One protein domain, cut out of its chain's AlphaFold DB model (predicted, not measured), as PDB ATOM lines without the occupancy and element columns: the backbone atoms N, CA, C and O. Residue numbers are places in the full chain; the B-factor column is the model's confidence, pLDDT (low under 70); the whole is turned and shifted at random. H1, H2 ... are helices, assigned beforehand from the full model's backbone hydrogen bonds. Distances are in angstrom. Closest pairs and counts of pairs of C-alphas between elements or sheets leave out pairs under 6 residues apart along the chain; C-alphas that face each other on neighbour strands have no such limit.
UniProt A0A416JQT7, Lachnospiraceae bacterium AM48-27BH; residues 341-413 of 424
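What this domain is: This is residues 341 to 413 of the 424 residues of a protein of Lachnospiraceae bacterium AM48-27BH (UniProt A0A416JQT7). One long helix, H3, is the spine; H1 and H4 cross it steeply on different sides, and the short H2 sits at the corner before it. Link residues 381 to 403 run out to a tip, whose residues 386 to 391 stick out, and fold back past H3 to H4. The 73 printed residues hold four named helices, H1 to H4 in order, and no named strand: all helix. It is only just loose, close to compact (radius of gyration of the C-alphas 13.8 A), elongated, spanning 41 by 26 by 18 A.

How they stand to each other: The hub H3, residues 361 to 380, touches H1, residues 341 to 351, with residues 367 to 374 alone; the closest C-alphas, Ile 343 and Glu 370, are 6.6 A apart. They run opposite ways at a steep tilt of 50 degrees. H3 touches H4, residues 404 to 412, with residues 364 to 369 alone, closest C-alphas Val 365 and Ile 406, 6.1 A, the same way at a steep tilt of 66 degrees. H2, residues 355 to 358, and H3 touch only at the corner, closest C-alphas Tyr 357 and Thr 364, 5.2 A. H1 and H4 are apart. Every O i to N i+4 pair is within hydrogen-bond range in H1, 15 of 16 in H3 and 4 of 5 in H4; H2 is too short for one.

Where its parts are: H1 begins at C-alpha 341 (141.596, 182.203, 165.874) and is 15.4 A long; H2 is 4.9 A, H3 29.5 A. H4, 12.9 A, ends at C-alpha 412 (142.216, 210.009, 167.165).

The domain as a whole: The C-alphas farthest apart, Gly 389 and Glu 412, are 43.6 A apart. The printed part has no cut; the link H3 to H4 is long. pLDDT is under 70 at residues 380, 383 to 394 and 408 to 413.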
ATOM      1  N   ARG A 341     141.352 183.034 167.055       82.81
ATOM      2  CA  ARG A 341     141.596 182.203 165.874       82.81
ATOM      3  C   ARG A 341     141.088 182.903 164.621       82.81
ATOM      4  O   ARG A 341     141.835 182.989 163.648       82.81
ATOM      5  N   SER A 342     139.857 183.414 164.661       87.69
ATOM      6  CA  SER A 342     139.265 184.148 163.539       87.69
ATOM      7  C   SER A 342     140.080 185.393 163.183       87.69
ATOM      8  O   SER A 342     140.422 185.592 162.016       87.69
ATOM      9  N   ILE A 343     140.479 186.187 164.186       88.06
ATOM     10  CA  ILE A 343     141.289 187.397 163.964       88.06
ATOM     11  C   ILE A 343     142.640 187.041 163.337       88.06
ATOM     12  O   ILE A 343     143.005 187.614 162.316       88.06
ATOM     13  N   LYS A 344     143.354 186.036 163.868       88.75
ATOM     14  CA  LYS A 344     144.651 185.615 163.312       88.75
ATOM     15  C   LYS A 344     144.540 185.100 161.871       88.75
ATOM     16  O   LYS A 344     145.418 185.374 161.057       88.75
ATOM     17  N   LEU A 345     143.469 184.377 161.536       88.50
ATOM     18  CA  LEU A 345     143.216 183.927 160.161       88.50
ATOM     19  C   LEU A 345     142.980 185.108 159.212       88.50
ATOM     20  O   LEU A 345     143.542 185.131 158.115       88.50
ATOM     21  N   ARG A 346     142.188 186.099 159.639       91.69
ATOM     22  CA  ARG A 346     141.921 187.311 158.854       91.69
ATOM     23  C   ARG A 346     143.167 188.180 158.690       91.69
ATOM     24  O   ARG A 346     143.441 188.597 157.569       91.69
ATOM     25  N   TYR A 347     143.957 188.355 159.748       92.62
ATOM     26  CA  TYR A 347     145.260 189.022 159.703       92.62
ATOM     27  C   TYR A 347     146.213 188.343 158.710       92.62
ATOM     28  O   TYR A 347     146.759 188.993 157.827       92.62
ATOM     29  N   ASN A 348     146.351 187.015 158.766       90.50
ATOM     30  CA  ASN A 348     147.202 186.295 157.814       90.50
ATOM     31  C   ASN A 348     146.693 186.433 156.370       90.50
ATOM     32  O   ASN A 348     147.486 186.573 155.444       90.50
ATOM     33  N   SER A 349     145.372 186.409 156.162       90.94
ATOM     34  CA  SER A 349     144.765 186.648 154.847       90.94
ATOM     35  C   SER A 349     145.054 188.061 154.329       90.94
ATOM     36  O   SER A 349     145.331 188.223 153.142       90.94
ATOM     37  N   TYR A 350     145.039 189.060 155.214       92.38
ATOM     38  CA  TYR A 350     145.447 190.427 154.906       92.38
ATOM     39  C   TYR A 350     146.919 190.502 154.485       92.38
ATOM     40  O   TYR A 350     147.204 190.974 153.387       92.38
ATOM     41  N   CYS A 351     147.838 189.952 155.288       89.75
ATOM     42  CA  CYS A 351     149.270 189.925 154.969       89.75
ATOM     43  C   CYS A 351     149.575 189.187 153.654       89.75
ATOM     44  O   CYS A 351     150.520 189.539 152.956       89.75
ATOM     45  N   ASN A 352     148.751 188.200 153.290       91.25
ATOM     46  CA  ASN A 352     148.851 187.464 152.027       91.25
ATOM     47  C   ASN A 352     148.185 188.175 150.832       91.25
ATOM     48  O   ASN A 352     148.067 187.585 149.760       91.25
ATOM     49  N   GLY A 353     147.742 189.422 150.997       87.75
ATOM     50  CA  GLY A 353     147.262 190.260 149.903       87.75
ATOM     51  C   GLY A 353     145.796 190.068 149.518       87.75
ATOM     52  O   GLY A 353     145.444 190.163 148.344       87.75
ATOM     53  N   SER A 354     144.923 189.774 150.483       90.25
ATOM     54  CA  SER A 354     143.486 189.635 150.222       90.25
ATOM     55  C   SER A 354     142.852 190.922 149.667       90.25
ATOM     56  O   SER A 354     142.867 191.972 150.318       90.25
ATOM     57  N   GLN A 355     142.212 190.804 148.495       85.19
ATOM     58  CA  GLN A 355     141.510 191.899 147.808       85.19
ATOM     59  C   GLN A 355     140.445 192.569 148.682       85.19
ATOM     60  O   GLN A 355     140.298 193.786 148.625       85.19
ATOM     61  N   LYS A 356     139.772 191.798 149.555       87.06
ATOM     62  CA  LYS A 356     138.737 192.304 150.474       87.06
ATOM     63  C   LYS A 356     139.211 193.540 151.244       87.06
ATOM     64  O   LYS A 356     138.448 194.481 151.409       87.06
ATOM     65  N   TYR A 357     140.445 193.513 151.734       86.38
ATOM     66  CA  TYR A 357     140.992 194.589 152.554       86.38
ATOM     67  C   TYR A 357     141.713 195.638 151.701       86.38
ATOM     68  O   TYR A 357     141.604 196.828 151.969       86.38
ATOM     69  N   MET A 358     142.392 195.227 150.625       78.06
ATOM     70  CA  MET A 358     143.066 196.165 149.715       78.06
ATOM     71  C   MET A 358     142.100 197.150 149.045       78.06
ATOM     72  O   MET A 358     142.462 198.302 148.816       78.06
ATOM     73  N   GLU A 359     140.879 196.708 148.744       81.88
ATOM     74  CA  GLU A 359     139.869 197.509 148.044       81.88
ATOM     75  C   GLU A 359     138.889 198.210 148.998       81.88
ATOM     76  O   GLU A 359     138.144 199.092 148.569       81.88
ATOM     77  N   ASN A 360     138.894 197.855 150.290       81.62
ATOM     78  CA  ASN A 360     137.975 198.402 151.285       81.62
ATOM     79  C   ASN A 360     138.724 198.956 152.518       81.62
ATOM     80  O   ASN A 360     139.094 198.203 153.430       81.62
ATOM     81  N   PRO A 361     138.913 200.288 152.583       80.31
ATOM     82  CA  PRO A 361     139.533 200.947 153.729       80.31
ATOM     83  C   PRO A 361     138.797 200.718 155.057       80.31
ATOM     84  O   PRO A 361     139.457 200.580 156.083       80.31
ATOM     85  N   GLU A 362     137.461 200.628 155.059       78.00
ATOM     86  CA  GLU A 362     136.663 200.433 156.283       78.00
ATOM     87  C   GLU A 362     136.906 199.047 156.897       78.00
ATOM     88  O   GLU A 362     137.133 198.918 158.101       78.00
ATOM     89  N   GLU A 363     136.954 198.008 156.061       83.62
ATOM     90  CA  GLU A 363     137.283 196.639 156.486       83.62
ATOM     91  C   GLU A 363     138.720 196.530 157.012       83.62
ATOM     92  O   GLU A 363     138.993 195.753 157.928       83.62
ATOM     93  N   THR A 364     139.641 197.328 156.465       84.94
ATOM     94  CA  THR A 364     141.030 197.375 156.941       84.94
ATOM     95  C   THR A 364     141.140 198.062 158.302       84.94
ATOM     96  O   THR A 364     141.858 197.566 159.169       84.94
ATOM     97  N   VAL A 365     140.402 199.157 158.523       81.88
ATOM     98  CA  VAL A 365     140.315 199.826 159.837       81.88
ATOM     99  C   VAL A 365     139.712 198.883 160.882       81.88
ATOM    100  O   VAL A 365     140.267 198.741 161.971       81.88
ATOM    101  N   SER A 366     138.632 198.180 160.534       83.31
ATOM    102  CA  SER A 366     137.996 197.192 161.415       83.31
ATOM    103  C   SER A 366     138.962 196.062 161.803       83.31
ATOM    104  O   SER A 366     139.152 195.776 162.989       83.31
ATOM    105  N   LEU A 367     139.670 195.476 160.828       88.38
ATOM    106  CA  LEU A 367     140.665 194.432 161.093       88.38
ATOM    107  C   LEU A 367     141.827 194.935 161.967       88.38
ATOM    108  O   LEU A 367     142.302 194.201 162.836       88.38
ATOM    109  N   TYR A 368     142.284 196.174 161.761       86.75
ATOM    110  CA  TYR A 368     143.332 196.787 162.581       86.75
ATOM    111  C   TYR A 368     142.920 196.872 164.060       86.75
ATOM    112  O   TYR A 368     143.656 196.413 164.940       86.75
ATOM    113  N   GLN A 369     141.703 197.356 164.333       82.12
ATOM    114  CA  GLN A 369     141.145 197.433 165.689       82.12
ATOM    115  C   GLN A 369     141.031 196.047 166.346       82.12
ATOM    116  O   GLN A 369     141.372 195.867 167.521       82.12
ATOM    117  N   GLU A 370     140.616 195.030 165.589       85.50
ATOM    118  CA  GLU A 370     140.575 193.645 166.067       85.50
ATOM    119  C   GLU A 370     141.970 193.086 166.397       85.50
ATOM    120  O   GLU A 370     142.128 192.368 167.389       85.50
ATOM    121  N   CYS A 371     143.002 193.430 165.618       87.31
ATOM    122  CA  CYS A 371     144.383 193.010 165.884       87.31
ATOM    123  C   CYS A 371     144.941 193.646 167.169       87.31
ATOM    124  O   CYS A 371     145.631 192.977 167.944       87.31
ATOM    125  N   ILE A 372     144.572 194.897 167.468       84.44
ATOM    126  CA  ILE A 372     144.873 195.529 168.762       84.44
ATOM    127  C   ILE A 372     144.190 194.768 169.906       84.44
ATOM    128  O   ILE A 372     144.845 194.443 170.904       84.44
ATOM    129  N   LYS A 373     142.892 194.441 169.768       81.62
ATOM    130  CA  LYS A 373     142.159 193.622 170.756       81.62
ATOM    131  C   LYS A 373     142.841 192.260 170.960       81.62
ATOM    132  O   LYS A 373     142.988 191.812 172.100       81.62
ATOM    133  N   TYR A 374     143.314 191.623 169.884       85.69
ATOM    134  CA  TYR A 374     144.067 190.367 169.942       85.69
ATOM    135  C   TYR A 374     145.338 190.499 170.791       85.69
ATOM    136  O   TYR A 374     145.490 189.742 171.756       85.69
ATOM    137  N   ASN A 375     146.199 191.480 170.494       85.00
ATOM    138  CA  ASN A 375     147.457 191.692 171.219       85.00
ATOM    139  C   ASN A 375     147.212 192.010 172.701       85.00
ATOM    140  O   ASN A 375     147.841 191.408 173.573       85.00
ATOM    141  N   LYS A 376     146.227 192.868 173.013       81.94
ATOM    142  CA  LYS A 376     145.806 193.137 174.402       81.94
ATOM    143  C   LYS A 376     145.371 191.856 175.117       81.94
ATOM    144  O   LYS A 376     145.769 191.620 176.254       81.94
ATOM    145  N   SER A 377     144.618 190.986 174.441       78.94
ATOM    146  CA  SER A 377     144.164 189.728 175.037       78.94
ATOM    147  C   SER A 377     145.323 188.777 175.380       78.94
ATOM    148  O   SER A 377     145.232 188.072 176.387       78.94
ATOM    149  N   LEU A 378     146.401 188.744 174.583       77.94
ATOM    150  CA  LEU A 378     147.566 187.883 174.835       77.94
ATOM    151  C   LEU A 378     148.316 188.267 176.114       77.94
ATOM    152  O   LEU A 378     148.781 187.373 176.817       77.94
ATOM    153  N   LYS A 379     148.370 189.564 176.441       78.00
ATOM    154  CA  LYS A 379     148.965 190.066 177.691       78.00
ATOM    155  C   LYS A 379     148.215 189.576 178.933       78.00
ATOM    156  O   LYS A 379     148.827 189.371 179.972       78.00
ATOM    157  N   ILE A 380     146.903 189.368 178.808       69.44
ATOM    158  CA  ILE A 380     146.021 188.942 179.905       69.44
ATOM    159  C   ILE A 380     146.018 187.415 180.058       69.44
ATOM    160  O   ILE A 380     146.128 186.889 181.160       69.44
ATOM    161  N   LYS A 381     145.875 186.686 178.945       71.88
ATOM    162  CA  LYS A 381     145.887 185.216 178.927       71.88
ATOM    163  C   LYS A 381     146.801 184.736 177.802       71.88
ATOM    164  O   LYS A 381     146.317 184.650 176.665       71.88
ATOM    165  N   PRO A 382     148.075 184.428 178.085       71.69
ATOM    166  CA  PRO A 382     149.010 183.930 177.086       71.69
ATOM    167  C   PRO A 382     148.485 182.664 176.397       71.69
ATOM    168  O   PRO A 382     147.705 181.895 176.964       71.69
ATOM    169  N   ILE A 383     148.863 182.469 175.133       66.12
ATOM    170  CA  ILE A 383     148.687 181.175 174.470       66.12
ATOM    171  C   ILE A 383     149.935 180.365 174.798       66.12
ATOM    172  O   ILE A 383     150.976 180.567 174.172       66.12
ATOM    173  N   ASP A 384     149.804 179.476 175.778       59.12
ATOM    174  CA  ASP A 384     150.859 178.561 176.195       59.12
ATOM    175  C   ASP A 384     150.594 177.164 175.635       59.12
ATOM    176  O   ASP A 384     149.486 176.630 175.738       59.12
ATOM    177  N   GLY A 385     151.614 176.566 175.027       57.94
ATOM    178  CA  GLY A 385     151.545 175.202 174.525       57.94
ATOM    179  C   GLY A 385     152.875 174.724 173.957       57.94
ATOM    180  O   GLY A 385     153.716 175.507 173.518       57.94
ATOM    181  N   THR A 386     153.060 173.409 173.958       45.88
ATOM    182  CA  THR A 386     154.163 172.748 173.263       45.88
ATOM    183  C   THR A 386     153.705 172.389 171.855       45.88
ATOM    184  O   THR A 386     152.962 171.426 171.673       45.88
ATOM    185  N   TYR A 387     154.149 173.150 170.858       51.88
ATOM    186  CA  TYR A 387     154.140 172.703 169.465       51.88
ATOM    187  C   TYR A 387     155.571 172.276 169.119       51.88
ATOM    188  O   TYR A 387     156.512 173.040 169.326       51.88
ATOM    189  N   ASP A 388     155.729 171.035 168.655       52.44
ATOM    190  CA  ASP A 388     157.013 170.400 168.307       52.44
ATOM    191  C   ASP A 388     157.998 170.198 169.479       52.44
ATOM    192  O   ASP A 388     159.211 170.169 169.291       52.44
ATOM    193  N   GLY A 389     157.496 170.053 170.711       54.44
ATOM    194  CA  GLY A 389     158.326 169.733 171.884       54.44
ATOM    195  C   GLY A 389     159.153 170.897 172.446       54.44
ATOM    196  O   GLY A 389     159.876 170.709 173.421       54.44
ATOM    197  N   GLN A 390     159.019 172.106 171.893       44.56
ATOM    198  CA  GLN A 390     159.586 173.337 172.450       44.56
ATOM    199  C   GLN A 390     158.464 174.257 172.945       44.56
ATOM    200  O   GLN A 390     157.421 174.389 172.300       44.56
ATOM    201  N   TYR A 391     158.666 174.897 174.100       45.59
ATOM    202  CA  TYR A 391     157.746 175.915 174.605       45.59
ATOM    203  C   TYR A 391     157.770 177.122 173.656       45.59
ATOM    204  O   TYR A 391     158.820 177.733 173.454       45.59
ATOM    205  N   LYS A 392     156.623 177.453 173.054       54.59
ATOM    206  CA  LYS A 392     156.462 178.641 172.206       54.59
ATOM    207  C   LYS A 392     155.298 179.468 172.736       54.59
ATOM    208  O   LYS A 392     154.149 179.044 172.651       54.59
ATOM    209  N   GLN A 393     155.598 180.656 173.246       50.28
ATOM    210  CA  GLN A 393     154.583 181.649 173.580       50.28
ATOM    211  C   GLN A 393     153.982 182.189 172.273       50.28
ATOM    212  O   GLN A 393     154.716 182.568 171.356       50.28
ATOM    213  N   GLY A 394     152.652 182.195 172.144       59.41
ATOM    214  CA  GLY A 394     151.994 182.814 170.989       59.41
ATOM    215  C   GLY A 394     152.354 184.302 170.887       59.41
ATOM    216  O   GLY A 394     152.056 185.058 171.807       59.41
ATOM    217  N   GLY A 395     153.000 184.704 169.789       73.00
ATOM    218  CA  GLY A 395     153.468 186.078 169.584       73.00
ATOM    219  C   GLY A 395     152.355 187.069 169.238       73.00
ATOM    220  O   GLY A 395     151.332 186.693 168.656       73.00
ATOM    221  N   GLU A 396     152.585 188.336 169.589       86.19
ATOM    222  CA  GLU A 396     151.774 189.473 169.144       86.19
ATOM    223  C   GLU A 396     151.752 189.560 167.606       86.19
ATOM    224  O   GLU A 396     152.711 189.181 166.929       86.19
ATOM    225  N   LEU A 397     150.638 190.036 167.049       88.31
ATOM    226  CA  LEU A 397     150.536 190.385 165.634       88.31
ATOM    227  C   LEU A 397     151.315 191.674 165.383       88.31
ATOM    228  O   LEU A 397     151.222 192.620 166.171       88.31
ATOM    229  N   ASP A 398     152.041 191.718 164.271       89.06
ATOM    230  CA  ASP A 398     152.776 192.904 163.854       89.06
ATOM    231  C   ASP A 398     151.801 193.941 163.288       89.06
ATOM    232  O   ASP A 398     151.237 193.775 162.212       89.06
ATOM    233  N   LEU A 399     151.579 195.022 164.031       88.69
ATOM    234  CA  LEU A 399     150.670 196.094 163.625       88.69
ATOM    235  C   LEU A 399     151.301 197.062 162.609       88.69
ATOM    236  O   LEU A 399     150.579 197.876 162.035       88.69
ATOM    237  N   SER A 400     152.614 196.979 162.362       87.00
ATOM    238  CA  SER A 400     153.309 197.849 161.400       87.00
ATOM    239  C   SER A 400     152.995 197.508 159.939       87.00
ATOM    240  O   SER A 400     153.260 198.309 159.047       87.00
ATOM    241  N   VAL A 401     152.374 196.351 159.689       88.31
ATOM    242  CA  VAL A 401     151.931 195.930 158.351       88.31
ATOM    243  C   VAL A 401     150.758 196.757 157.815       88.31
ATOM    244  O   VAL A 401     150.449 196.675 156.627       88.31
ATOM    245  N   PHE A 402     150.085 197.531 158.672       87.88
ATOM    246  CA  PHE A 402     148.965 198.382 158.281       87.88
ATOM    247  C   PHE A 402     149.444 199.778 157.827       87.88
ATOM    248  O   PHE A 402     150.417 200.303 158.365       87.88
ATOM    249  N   PRO A 403     148.753 200.427 156.872       84.69
ATOM    250  CA  PRO A 403     149.083 201.778 156.413       84.69
ATOM    251  C   PRO A 403     149.104 202.839 157.532       84.69
ATOM    252  O   PRO A 403     148.217 202.869 158.386       84.69
ATOM    253  N   GLU A 404     150.052 203.786 157.479       79.56
ATOM    254  CA  GLU A 404     150.212 204.848 158.494       79.56
ATOM    255  C   GLU A 404     148.947 205.684 158.739       79.56
ATOM    256  O   GLU A 404     148.708 206.142 159.856       79.56
ATOM    257  N   ASN A 405     148.134 205.913 157.707       76.19
ATOM    258  CA  ASN A 405     146.883 206.658 157.840       76.19
ATOM    259  C   ASN A 405     145.863 205.914 158.714       76.19
ATOM    260  O   ASN A 405     145.128 206.567 159.445       76.19
ATOM    261  N   ILE A 406     145.852 204.578 158.685       76.00
ATOM    262  CA  ILE A 406     144.990 203.743 159.536       76.00
ATOM    263  C   ILE A 406     145.520 203.716 160.970       76.00
ATOM    264  O   ILE A 406     144.747 203.855 161.912       76.00
ATOM    265  N   ILE A 407     146.842 203.633 161.134       71.69
ATOM    266  CA  ILE A 407     147.491 203.695 162.452       71.69
ATOM    267  C   ILE A 407     147.182 205.034 163.150       71.69
ATOM    268  O   ILE A 407     146.872 205.062 164.338       71.69
ATOM    269  N   LYS A 408     147.207 206.155 162.414       62.47
ATOM    270  CA  LYS A 408     146.867 207.484 162.955       62.47
ATOM    271  C   LYS A 408     145.378 207.641 163.291       62.47
ATOM    272  O   LYS A 408     145.055 208.354 164.233       62.47
ATOM    273  N   LEU A 409     144.495 206.955 162.563       57.06
ATOM    274  CA  LEU A 409     143.045 206.953 162.792       57.06
ATOM    275  C   LEU A 409     142.652 206.362 164.159       57.06
ATOM    276  O   LEU A 409     141.642 206.775 164.715       57.06
ATOM    277  N   ASP A 410     143.424 205.427 164.718       48.97
ATOM    278  CA  ASP A 410     143.155 204.832 166.040       48.97
ATOM    279  C   ASP A 410     143.541 205.766 167.198       48.97
ATOM    280  O   ASP A 410     142.809 205.874 168.177       48.97
ATOM    281  N   LEU A 411     144.625 206.536 167.040       45.06
ATOM    282  CA  LEU A 411     145.059 207.536 168.026       45.06
ATOM    283  C   LEU A 411     144.062 208.701 168.174       45.06
ATOM    284  O   LEU A 411     144.002 209.326 169.230       45.06
ATOM    285  N   GLU A 412     143.283 208.998 167.131       36.88
ATOM    286  CA  GLU A 412     142.216 210.009 167.165       36.88
ATOM    287  C   GLU A 412     140.859 209.437 167.621       36.88
ATOM    288  O   GLU A 412     139.989 210.202 168.036       36.88
ATOM    289  N   ASN A 413     140.688 208.108 167.588       38.91
ATOM    290  CA  ASN A 413     139.453 207.390 167.928       38.91
ATOM    291  C   ASN A 413     139.513 206.687 169.298       38.91
ATOM    292  O   ASN A 413     138.798 205.710 169.517       38.91
TER     293      ASN A 413